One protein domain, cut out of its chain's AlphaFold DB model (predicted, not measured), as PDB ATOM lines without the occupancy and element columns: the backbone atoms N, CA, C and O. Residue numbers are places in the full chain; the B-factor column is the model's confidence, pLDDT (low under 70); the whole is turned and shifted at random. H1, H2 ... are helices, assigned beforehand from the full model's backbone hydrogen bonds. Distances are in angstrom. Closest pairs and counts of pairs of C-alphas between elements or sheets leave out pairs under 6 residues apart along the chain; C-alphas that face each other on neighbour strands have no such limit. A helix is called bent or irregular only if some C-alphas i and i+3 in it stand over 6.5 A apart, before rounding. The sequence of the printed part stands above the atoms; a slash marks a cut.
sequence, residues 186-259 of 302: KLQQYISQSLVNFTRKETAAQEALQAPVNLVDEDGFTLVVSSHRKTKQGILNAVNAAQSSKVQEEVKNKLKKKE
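What this domain is: This is residues 186 to 259 of the 302 residues of an uncharacterized protein of Babjeviella inositovora NRRL Y-12698 (UniProt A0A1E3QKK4). The model is a wide, flat V with no compact core: one long helix, H1, makes one arm, and two shorter helices placed end to end with a turn between them, H2 and then H3, make the other. At the corner a long loop, residues 214 to 231, leaves the last residue of H1, swings out and folds back to the first residue of H2. Residues 186 to 201 of H1 stick out at one end, and residues 252 to 259, of which 252 to 258 belong to H3, stick out at the other. The printed part has 74 residues with three named helices in the order H1, H2, H3 and no named strand, and its class is all helix. It is extended, with a radius of gyration of the C-alphas of 19.0 A and spans of 64 by 35 by 16 A.

How they stand to each other: H1, residues 186 to 213, and H2, residues 232 to 242, are close but not clearly touching; their closest C-alphas, those of Leu 209 and Lys 232, are 6.4 A apart. They run the same way at a steep tilt of 69 degrees, only just short of about perpendicular. H2 and H3, residues 245 to 258, are close but not clearly touching too, with the C-alphas of Ala 242 and Gln 248 the closest at 7.2 A. They run the same way at a steep tilt of 57 degrees. H1 and H3 are apart. In H2 and H3 every O i to N i+4 pair is within hydrogen-bond range; in H1 22 of 24 are.

Where its parts are: H1 begins at C-alpha 186, at (-3.954, 3.736, 67.917), and is 41.0 A long from first to last C-alpha. It ends at C-alpha 213, at (-13.503, -11.058, 30.896). H1 is neither bent nor irregular, but only just: C-alphas 209 and 212 are 6.4 A apart. H2, residues 232 to 242, is 15.4 A long. H3, residues 245 to 258, is 20.0 A long and ends at C-alpha 258, at (14.488, -12.746, 11.100).

The domain as a whole: The two C-alphas farthest apart, those of Lys 186 and Glu 259, are the first and last of the printed part and lie 64.8 A from each other. The printed part has no cut. The link from H1 to H2, with 18 residues, is long, and the link from H2 to H3, with 2 residues, is tight. The mean pLDDT of the printed part is 81.9, and residue 230 is the one printed residue under 70.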
ATOM      1  N   LYS A 186      -3.431   2.901  69.012       86.94
ATOM      2  CA  LYS A 186      -3.954   3.736  67.917       86.94
ATOM      3  C   LYS A 186      -3.286   3.392  66.592       86.94
ATOM      4  O   LYS A 186      -3.969   3.307  65.574       86.94
ATOM      5  N   LEU A 187      -1.970   3.173  66.597       84.88
ATOM      6  CA  LEU A 187      -1.243   2.776  65.395       84.88
ATOM      7  C   LEU A 187      -1.712   1.406  64.894       84.88
ATOM      8  O   LEU A 187      -1.975   1.248  63.706       84.88
ATOM      9  N   GLN A 188      -1.876   0.433  65.789       90.44
ATOM     10  CA  GLN A 188      -2.381  -0.891  65.443       90.44
ATOM     11  C   GLN A 188      -3.801  -0.822  64.871       90.44
ATOM     12  O   GLN A 188      -4.076  -1.466  63.858       90.44
ATOM     13  N   GLN A 189      -4.696  -0.035  65.475       91.94
ATOM     14  CA  GLN A 189      -6.051   0.187  64.959       91.94
ATOM     15  C   GLN A 189      -6.017   0.833  63.570       91.94
ATOM     16  O   GLN A 189      -6.685   0.348  62.658       91.94
ATOM     17  N   TYR A 190      -5.188   1.864  63.389       88.06
ATOM     18  CA  TYR A 190      -5.004   2.538  62.105       88.06
ATOM     19  C   TYR A 190      -4.492   1.579  61.023       88.06
ATOM     20  O   TYR A 190      -5.080   1.507  59.946       88.06
ATOM     21  N   ILE A 191      -3.449   0.793  61.314       90.62
ATOM     22  CA  ILE A 191      -2.908  -0.216  60.393       90.62
ATOM     23  C   ILE A 191      -3.967  -1.275  60.080       90.62
ATOM     24  O   ILE A 191      -4.173  -1.597  58.915       90.62
ATOM     25  N   SER A 192      -4.672  -1.792  61.089       95.06
ATOM     26  CA  SER A 192      -5.703  -2.818  60.891       95.06
ATOM     27  C   SER A 192      -6.827  -2.305  59.988       95.06
ATOM     28  O   SER A 192      -7.214  -2.976  59.033       95.06
ATOM     29  N   GLN A 193      -7.308  -1.084  60.229       93.44
ATOM     30  CA  GLN A 193      -8.318  -0.442  59.392       93.44
ATOM     31  C   GLN A 193      -7.793  -0.158  57.980       93.44
ATOM     32  O   GLN A 193      -8.504  -0.381  57.002       93.44
ATOM     33  N   SER A 194      -6.547   0.306  57.857       88.19
ATOM     34  CA  SER A 194      -5.888   0.543  56.572       88.19
ATOM     35  C   SER A 194      -5.773  -0.747  55.757       88.19
ATOM     36  O   SER A 194      -6.152  -0.750  54.590       88.19
ATOM     37  N   LEU A 195      -5.373  -1.863  56.377       89.38
ATOM     38  CA  LEU A 195      -5.311  -3.177  55.734       89.38
ATOM     39  C   LEU A 195      -6.693  -3.667  55.293       89.38
ATOM     40  O   LEU A 195      -6.820  -4.149  54.176       89.38
ATOM     41  N   VAL A 196      -7.735  -3.507  56.117       93.88
ATOM     42  CA  VAL A 196      -9.119  -3.857  55.738       93.88
ATOM     43  C   VAL A 196      -9.609  -3.013  54.558       93.88
ATOM     44  O   VAL A 196     -10.213  -3.527  53.618       93.88
ATOM     45  N   ASN A 197      -9.334  -1.709  54.576       87.69
ATOM     46  CA  ASN A 197      -9.688  -0.822  53.474       87.69
ATOM     47  C   ASN A 197      -8.915  -1.182  52.198       87.69
ATOM     48  O   ASN A 197      -9.491  -1.181  51.110       87.69
ATOM     49  N   PHE A 198      -7.630  -1.507  52.329       85.38
ATOM     50  CA  PHE A 198      -6.771  -1.914  51.225       85.38
ATOM     51  C   PHE A 198      -7.243  -3.230  50.602       85.38
ATOM     52  O   PHE A 198      -7.434  -3.281  49.390       85.38
ATOM     53  N   THR A 199      -7.504  -4.264  51.410       88.62
ATOM     54  CA  THR A 199      -7.991  -5.558  50.910       88.62
ATOM     55  C   THR A 199      -9.334  -5.402  50.210       88.62
ATOM     56  O   THR A 199      -9.482  -5.889  49.096       88.62
ATOM     57  N   ARG A 200     -10.272  -4.636  50.783       89.25
ATOM     58  CA  ARG A 200     -11.558  -4.317  50.141       89.25
ATOM     59  C   ARG A 200     -11.382  -3.633  48.781       89.25
ATOM     60  O   ARG A 200     -12.118  -3.932  47.842       89.25
ATOM     61  N   LYS A 201     -10.440  -2.692  48.667       84.50
ATOM     62  CA  LYS A 201     -10.139  -2.013  47.397       84.50
ATOM     63  C   LYS A 201      -9.484  -2.960  46.389       84.50
ATOM     64  O   LYS A 201      -9.834  -2.916  45.212       84.50
ATOM     65  N   GLU A 202      -8.556  -3.811  46.828       82.50
ATOM     66  CA  GLU A 202      -7.882  -4.791  45.969       82.50
ATOM     67  C   GLU A 202      -8.871  -5.830  45.422       82.50
ATOM     68  O   GLU A 202      -8.870  -6.081  44.216       82.50
ATOM     69  N   THR A 203      -9.771  -6.362  46.258       85.69
ATOM     70  CA  THR A 203     -10.805  -7.314  45.818       85.69
ATOM     71  C   THR A 203     -11.781  -6.669  44.840       85.69
ATOM     72  O   THR A 203     -12.024  -7.231  43.777       85.69
ATOM     73  N   ALA A 204     -12.269  -5.456  45.126       86.62
ATOM     74  CA  ALA A 204     -13.164  -4.736  44.219       86.62
ATOM     75  C   ALA A 204     -12.501  -4.435  42.861       86.62
ATOM     76  O   ALA A 204     -13.128  -4.572  41.810       86.62
ATOM     77  N   ALA A 205     -11.217  -4.057  42.857       83.38
ATOM     78  CA  ALA A 205     -10.463  -3.842  41.623       83.38
ATOM     79  C   ALA A 205     -10.271  -5.142  40.824       83.38
ATOM     80  O   ALA A 205     -10.334  -5.120  39.592       83.38
ATOM     81  N   GLN A 206     -10.057  -6.266  41.510       83.00
ATOM     82  CA  GLN A 206      -9.943  -7.580  40.888       83.00
ATOM     83  C   GLN A 206     -11.281  -8.054  40.300       83.00
ATOM     84  O   GLN A 206     -11.308  -8.535  39.168       83.00
ATOM     85  N   GLU A 207     -12.392  -7.873  41.008       85.56
ATOM     86  CA  GLU A 207     -13.739  -8.191  40.514       85.56
ATOM     87  C   GLU A 207     -14.104  -7.337  39.293       85.56
ATOM     88  O   GLU A 207     -14.538  -7.868  38.270       85.56
ATOM     89  N   ALA A 208     -13.837  -6.028  39.343       85.06
ATOM     90  CA  ALA A 208     -14.062  -5.117  38.219       85.06
ATOM     91  C   ALA A 208     -13.215  -5.466  36.981       85.06
ATOM     92  O   ALA A 208     -13.602  -5.153  35.856       85.06
ATOM     93  N   LEU A 209     -12.058  -6.104  37.175       82.19
ATOM     94  CA  LEU A 209     -11.246  -6.644  36.088       82.19
ATOM     95  C   LEU A 209     -11.796  -7.946  35.513       82.19
ATOM     96  O   LEU A 209     -11.673  -8.156  34.311       82.19
ATOM     97  N   GLN A 210     -12.344  -8.825  36.352       82.62
ATOM     98  CA  GLN A 210     -12.872 -10.121  35.925       82.62
ATOM     99  C   GLN A 210     -14.247 -10.001  35.260       82.62
ATOM    100  O   GLN A 210     -14.541 -10.760  34.341       82.62
ATOM    101  N   ALA A 211     -15.068  -9.026  35.659       84.75
ATOM    102  CA  ALA A 211     -16.380  -8.780  35.064       84.75
ATOM    103  C   ALA A 211     -16.363  -8.671  33.517       84.75
ATOM    104  O   ALA A 211     -17.099  -9.423  32.880       84.75
ATOM    105  N   PRO A 212     -15.512  -7.837  32.879       79.81
ATOM    106  CA  PRO A 212     -15.444  -7.745  31.417       79.81
ATOM    107  C   PRO A 212     -14.767  -8.946  30.742       79.81
ATOM    108  O   PRO A 212     -14.855  -9.073  29.531       79.81
ATOM    109  N   VAL A 213     -14.081  -9.828  31.480       80.75
ATOM    110  CA  VAL A 213     -13.503 -11.058  30.896       80.75
ATOM    111  C   VAL A 213     -14.606 -12.051  30.531       80.75
ATOM    112  O   VAL A 213     -14.490 -12.770  29.544       80.75
ATOM    113  N   ASN A 214     -15.680 -12.081  31.324       76.88
ATOM    114  CA  ASN A 214     -16.808 -12.990  31.122       76.88
ATOM    115  C   ASN A 214     -17.861 -12.437  30.151       76.88
ATOM    116  O   ASN A 214     -18.758 -13.173  29.745       76.88
ATOM    117  N   LEU A 215     -17.772 -11.152  29.801       80.25
ATOM    118  CA  LEU A 215     -18.658 -10.507  28.840       80.25
ATOM    119  C   LEU A 215     -18.011 -10.544  27.453       80.25
ATOM    120  O   LEU A 215     -16.816 -10.299  27.304       80.25
ATOM    121  N   VAL A 216     -18.812 -10.891  26.448       81.38
ATOM    122  CA  VAL A 216     -18.428 -10.809  25.037       81.38
ATOM    123  C   VAL A 216     -18.898  -9.454  24.520       81.38
ATOM    124  O   VAL A 216     -20.056  -9.092  24.734       81.38
ATOM    125  N   ASP A 217     -18.006  -8.711  23.873       83.94
ATOM    126  CA  ASP A 217     -18.309  -7.398  23.302       83.94
ATOM    127  C   ASP A 217     -19.242  -7.508  22.073       83.94
ATOM    128  O   ASP A 217     -19.384  -8.579  21.483       83.94
ATOM    129  N   GLU A 218     -19.831  -6.384  21.639       86.25
ATOM    130  CA  GLU A 218     -20.713  -6.281  20.451       86.25
ATOM    131  C   GLU A 218     -20.061  -6.822  19.160       86.25
ATOM    132  O   GLU A 218     -20.733  -7.404  18.311       86.25
ATOM    133  N   ASP A 219     -18.735  -6.696  19.039       85.56
ATOM    134  CA  ASP A 219     -17.941  -7.208  17.911       85.56
ATOM    135  C   ASP A 219     -17.504  -8.684  18.087       85.56
ATOM    136  O   ASP A 219     -16.747  -9.217  17.275       85.56
ATOM    137  N   GLY A 220     -17.945  -9.362  19.154       87.06
ATOM    138  CA  GLY A 220     -17.648 -10.774  19.418       87.06
ATOM    139  C   GLY A 220     -16.277 -11.054  20.049       87.06
ATOM    140  O   GLY A 220     -15.840 -12.207  20.072       87.06
ATOM    141  N   PHE A 221     -15.578 -10.034  20.554       82.88
ATOM    142  CA  PHE A 221     -14.277 -10.189  21.215       82.88
ATOM    143  C   PHE A 221     -14.417 -10.313  22.739       82.88
ATOM    144  O   PHE A 221     -15.332  -9.758  23.338       82.88
ATOM    145  N   THR A 222     -13.488 -11.036  23.371       84.62
ATOM    146  CA  THR A 222     -13.368 -11.129  24.835       84.62
ATOM    147  C   THR A 222     -12.065 -10.499  25.312       84.62
ATOM    148  O   THR A 222     -11.009 -10.628  24.680       84.62
ATOM    149  N   LEU A 223     -12.113  -9.814  26.457       82.62
ATOM    150  CA  LEU A 223     -10.932  -9.182  27.035       82.62
ATOM    151  C   LEU A 223      -9.996 -10.233  27.653       82.62
ATOM    152  O   LEU A 223     -10.299 -10.834  28.682       82.62
ATOM    153  N   VAL A 224      -8.801 -10.403  27.080       84.06
ATOM    154  CA  VAL A 224      -7.775 -11.296  27.643       84.06
ATOM    155  C   VAL A 224      -7.036 -10.599  28.784       84.06
ATOM    156  O   VAL A 224      -6.234  -9.686  28.573       84.06
ATOM    157  N   VAL A 225      -7.260 -11.071  30.010       80.44
ATOM    158  CA  VAL A 225      -6.549 -10.601  31.205       80.44
ATOM    159  C   VAL A 225      -5.579 -11.678  31.687       80.44
ATOM    160  O   VAL A 225      -5.908 -12.858  31.775       80.44
ATOM    161  N   SER A 226      -4.348 -11.277  32.008       79.50
ATOM    162  CA  SER A 226      -3.365 -12.183  32.609       79.50
ATOM    163  C   SER A 226      -3.698 -12.432  34.078       79.50
ATOM    164  O   SER A 226      -3.896 -11.478  34.825       79.50
ATOM    165  N   SER A 227      -3.636 -13.695  34.511       78.31
ATOM    166  CA  SER A 227      -3.837 -14.101  35.912       78.31
ATOM    167  C   SER A 227      -2.933 -13.362  36.916       78.31
ATOM    168  O   SER A 227      -3.321 -13.172  38.063       78.31
ATOM    169  N   HIS A 228      -1.759 -12.883  36.488       74.56
ATOM    170  CA  HIS A 228      -0.803 -12.185  37.355       74.56
ATOM    171  C   HIS A 228      -1.054 -10.671  37.468       74.56
ATOM    172  O   HIS A 228      -0.373  -9.992  38.236       74.56
ATOM    173  N   ARG A 229      -1.988 -10.105  36.690       72.81
ATOM    174  CA  ARG A 229      -2.277  -8.665  36.720       72.81
ATOM    175  C   ARG A 229      -3.500  -8.374  37.575       72.81
ATOM    176  O   ARG A 229      -4.576  -8.898  37.328       72.81
ATOM    177  N   LYS A 230      -3.316  -7.471  38.537       69.75
ATOM    178  CA  LYS A 230      -4.310  -7.153  39.568       69.75
ATOM    179  C   LYS A 230      -5.132  -5.888  39.307       69.75
ATOM    180  O   LYS A 230      -6.142  -5.685  39.965       69.75
ATOM    181  N   THR A 231      -4.717  -5.015  38.379       71.94
ATOM    182  CA  THR A 231      -5.411  -3.736  38.117       71.94
ATOM    183  C   THR A 231      -5.483  -3.374  36.630       71.94
ATOM    184  O   THR A 231      -4.558  -3.647  35.860       71.94
ATOM    185  N   LYS A 232      -6.571  -2.701  36.218       73.25
ATOM    186  CA  LYS A 232      -6.786  -2.215  34.837       73.25
ATOM    187  C   LYS A 232      -5.703  -1.232  34.397       73.25
ATOM    188  O   LYS A 232      -5.194  -1.331  33.284       73.25
ATOM    189  N   GLN A 233      -5.285  -0.339  35.292       72.31
ATOM    190  CA  GLN A 233      -4.155   0.563  35.051       72.31
ATOM    191  C   GLN A 233      -2.835  -0.199  34.895       72.31
ATOM    192  O   GLN A 233      -2.042   0.146  34.030       72.31
ATOM    193  N   GLY A 234      -2.613  -1.277  35.657       73.56
ATOM    194  CA  GLY A 234      -1.459  -2.154  35.455       73.56
ATOM    195  C   GLY A 234      -1.439  -2.785  34.059       73.56
ATOM    196  O   GLY A 234      -0.369  -2.965  33.477       73.56
ATOM    197  N   ILE A 235      -2.612  -3.082  33.483       76.69
ATOM    198  CA  ILE A 235      -2.749  -3.518  32.083       76.69
ATOM    199  C   ILE A 235      -2.351  -2.386  31.130       76.69
ATOM    200  O   ILE A 235      -1.391  -2.545  30.372       76.69
ATOM    201  N   LEU A 236      -3.019  -1.234  31.240       78.06
ATOM    202  CA  LEU A 236      -2.799  -0.038  30.415       78.06
ATOM    203  C   LEU A 236      -1.343   0.441  30.439       78.06
ATOM    204  O   LEU A 236      -0.762   0.692  29.389       78.06
ATOM    205  N   ASN A 237      -0.716   0.501  31.612       77.88
ATOM    206  CA  ASN A 237       0.664   0.953  31.763       77.88
ATOM    207  C   ASN A 237       1.648   0.043  31.032       77.88
ATOM    208  O   ASN A 237       2.575   0.547  30.404       77.88
ATOM    209  N   ALA A 238       1.456  -1.279  31.059       76.50
ATOM    210  CA  ALA A 238       2.347  -2.149  30.294       76.50
ATOM    211  C   ALA A 238       2.052  -2.115  28.791       76.50
ATOM    212  O   ALA A 238       2.975  -2.305  28.009       76.50
ATOM    213  N   VAL A 239       0.802  -1.870  28.378       79.69
ATOM    214  CA  VAL A 239       0.486  -1.616  26.961       79.69
ATOM    215  C   VAL A 239       1.200  -0.343  26.498       79.69
ATOM    216  O   VAL A 239       1.923  -0.382  25.507       79.69
ATOM    217  N   ASN A 240       1.112   0.741  27.270       80.56
ATOM    218  CA  ASN A 240       1.823   1.994  27.003       80.56
ATOM    219  C   ASN A 240       3.348   1.796  26.996       80.56
ATOM    220  O   ASN A 240       4.041   2.309  26.121       80.56
ATOM    221  N   ALA A 241       3.886   1.007  27.931       77.19
ATOM    222  CA  ALA A 241       5.308   0.675  27.967       77.19
ATOM    223  C   ALA A 241       5.739  -0.157  26.748       77.19
ATOM    224  O   ALA A 241       6.794   0.105  26.173       77.19
ATOM    225  N   ALA A 242       4.917  -1.111  26.302       75.00
ATOM    226  CA  ALA A 242       5.165  -1.883  25.086       75.00
ATOM    227  C   ALA A 242       5.090  -1.017  23.815       75.00
ATOM    228  O   ALA A 242       5.782  -1.292  22.836       75.00
ATOM    229  N   GLN A 243       4.292   0.053  23.842       75.38
ATOM    230  CA  GLN A 243       4.216   1.047  22.773       75.38
ATOM    231  C   GLN A 243       5.334   2.099  22.827       75.38
ATOM    232  O   GLN A 243       5.443   2.904  21.904       75.38
ATOM    233  N   SER A 244       6.188   2.096  23.854       80.25
ATOM    234  CA  SER A 244       7.315   3.027  23.928       80.25
ATOM    235  C   SER A 244       8.309   2.806  22.778       80.25
ATOM    236  O   SER A 244       8.553   1.678  22.342       80.25
ATOM    237  N   SER A 245       8.906   3.898  22.291       73.44
ATOM    238  CA  SER A 245       9.785   3.896  21.110       73.44
ATOM    239  C   SER A 245      10.934   2.892  21.212       73.44
ATOM    240  O   SER A 245      11.214   2.184  20.249       73.44
ATOM    241  N   LYS A 246      11.541   2.755  22.398       77.06
ATOM    242  CA  LYS A 246      12.637   1.806  22.650       77.06
ATOM    243  C   LYS A 246      12.212   0.351  22.447       77.06
ATOM    244  O   LYS A 246      12.901  -0.402  21.768       77.06
ATOM    245  N   VAL A 247      11.055  -0.040  22.987       74.00
ATOM    246  CA  VAL A 247      10.547  -1.414  22.839       74.00
ATOM    247  C   VAL A 247      10.166  -1.686  21.384       74.00
ATOM    248  O   VAL A 247      10.472  -2.752  20.850       74.00
ATOM    249  N   GLN A 248       9.577  -0.704  20.698       77.00
ATOM    250  CA  GLN A 248       9.278  -0.827  19.272       77.00
ATOM    251  C   GLN A 248      10.543  -0.979  18.413       77.00
ATOM    252  O   GLN A 248      10.549  -1.777  17.475       77.00
ATOM    253  N   GLU A 249      11.620  -0.253  18.719       80.88
ATOM    254  CA  GLU A 249      12.908  -0.394  18.030       80.88
ATOM    255  C   GLU A 249      13.526  -1.778  18.238       80.88
ATOM    256  O   GLU A 249      13.991  -2.395  17.279       80.88
ATOM    257  N   GLU A 250      13.470  -2.324  19.453       83.00
ATOM    258  CA  GLU A 250      13.939  -3.684  19.725       83.00
ATOM    259  C   GLU A 250      13.141  -4.743  18.961       83.00
ATOM    260  O   GLU A 250      13.722  -5.682  18.406       83.00
ATOM    261  N   VAL A 251      11.814  -4.593  18.895       81.62
ATOM    262  CA  VAL A 251      10.951  -5.485  18.109       81.62
ATOM    263  C   VAL A 251      11.293  -5.380  16.622       81.62
ATOM    264  O   VAL A 251      11.500  -6.410  15.980       81.62
ATOM    265  N   LYS A 252      11.459  -4.166  16.081       82.00
ATOM    266  CA  LYS A 252      11.898  -3.947  14.690       82.00
ATOM    267  C   LYS A 252      13.264  -4.576  14.418       82.00
ATOM    268  O   LYS A 252      13.440  -5.231  13.398       82.00
ATOM    269  N   ASN A 253      14.216  -4.449  15.338       83.06
ATOM    270  CA  ASN A 253      15.539  -5.056  15.197       83.06
ATOM    271  C   ASN A 253      15.474  -6.591  15.221       83.06
ATOM    272  O   ASN A 253      16.191  -7.249  14.472       83.06
ATOM    273  N   LYS A 254      14.595  -7.182  16.039       83.31
ATOM    274  CA  LYS A 254      14.345  -8.632  16.028       83.31
ATOM    275  C   LYS A 254      13.680  -9.094  14.731       83.31
ATOM    276  O   LYS A 254      14.014 -10.176  14.257       83.31
ATOM    277  N   LEU A 255      12.775  -8.299  14.157       80.88
ATOM    278  CA  LEU A 255      12.165  -8.583  12.854       80.88
ATOM    279  C   LEU A 255      13.210  -8.530  11.734       80.88
ATOM    280  O   LEU A 255      13.358  -9.517  11.023       80.88
ATOM    281  N   LYS A 256      14.042  -7.482  11.682       79.56
ATOM    282  CA  LYS A 256      15.172  -7.383  10.739       79.56
ATOM    283  C   LYS A 256      16.148  -8.557  10.848       79.56
ATOM    284  O   LYS A 256      16.643  -9.042   9.846       79.56
ATOM    285  N   LYS A 257      16.404  -9.067  12.061       79.25
ATOM    286  CA  LYS A 257      17.230 -10.276  12.259       79.25
ATOM    287  C   LYS A 257      16.578 -11.557  11.724       79.25
ATOM    288  O   LYS A 257      17.288 -12.518  11.438       79.25
ATOM    289  N   LYS A 258      15.244 -11.610  11.655       77.75
ATOM    290  CA  LYS A 258      14.488 -12.746  11.100       77.75
ATOM    291  C   LYS A 258      14.312 -12.636   9.583       77.75
ATOM    292  O   LYS A 258      14.147 -13.664   8.929       77.75
ATOM    293  N   GLU A 259      14.355 -11.426   9.036       76.88
ATOM    294  CA  GLU A 259      14.386 -11.173   7.597       76.88
ATOM    295  C   GLU A 259      15.719 -11.675   7.022       76.88
ATOM    296  O   GLU A 259      16.792 -11.152   7.308       76.88
TER     297      GLU A 259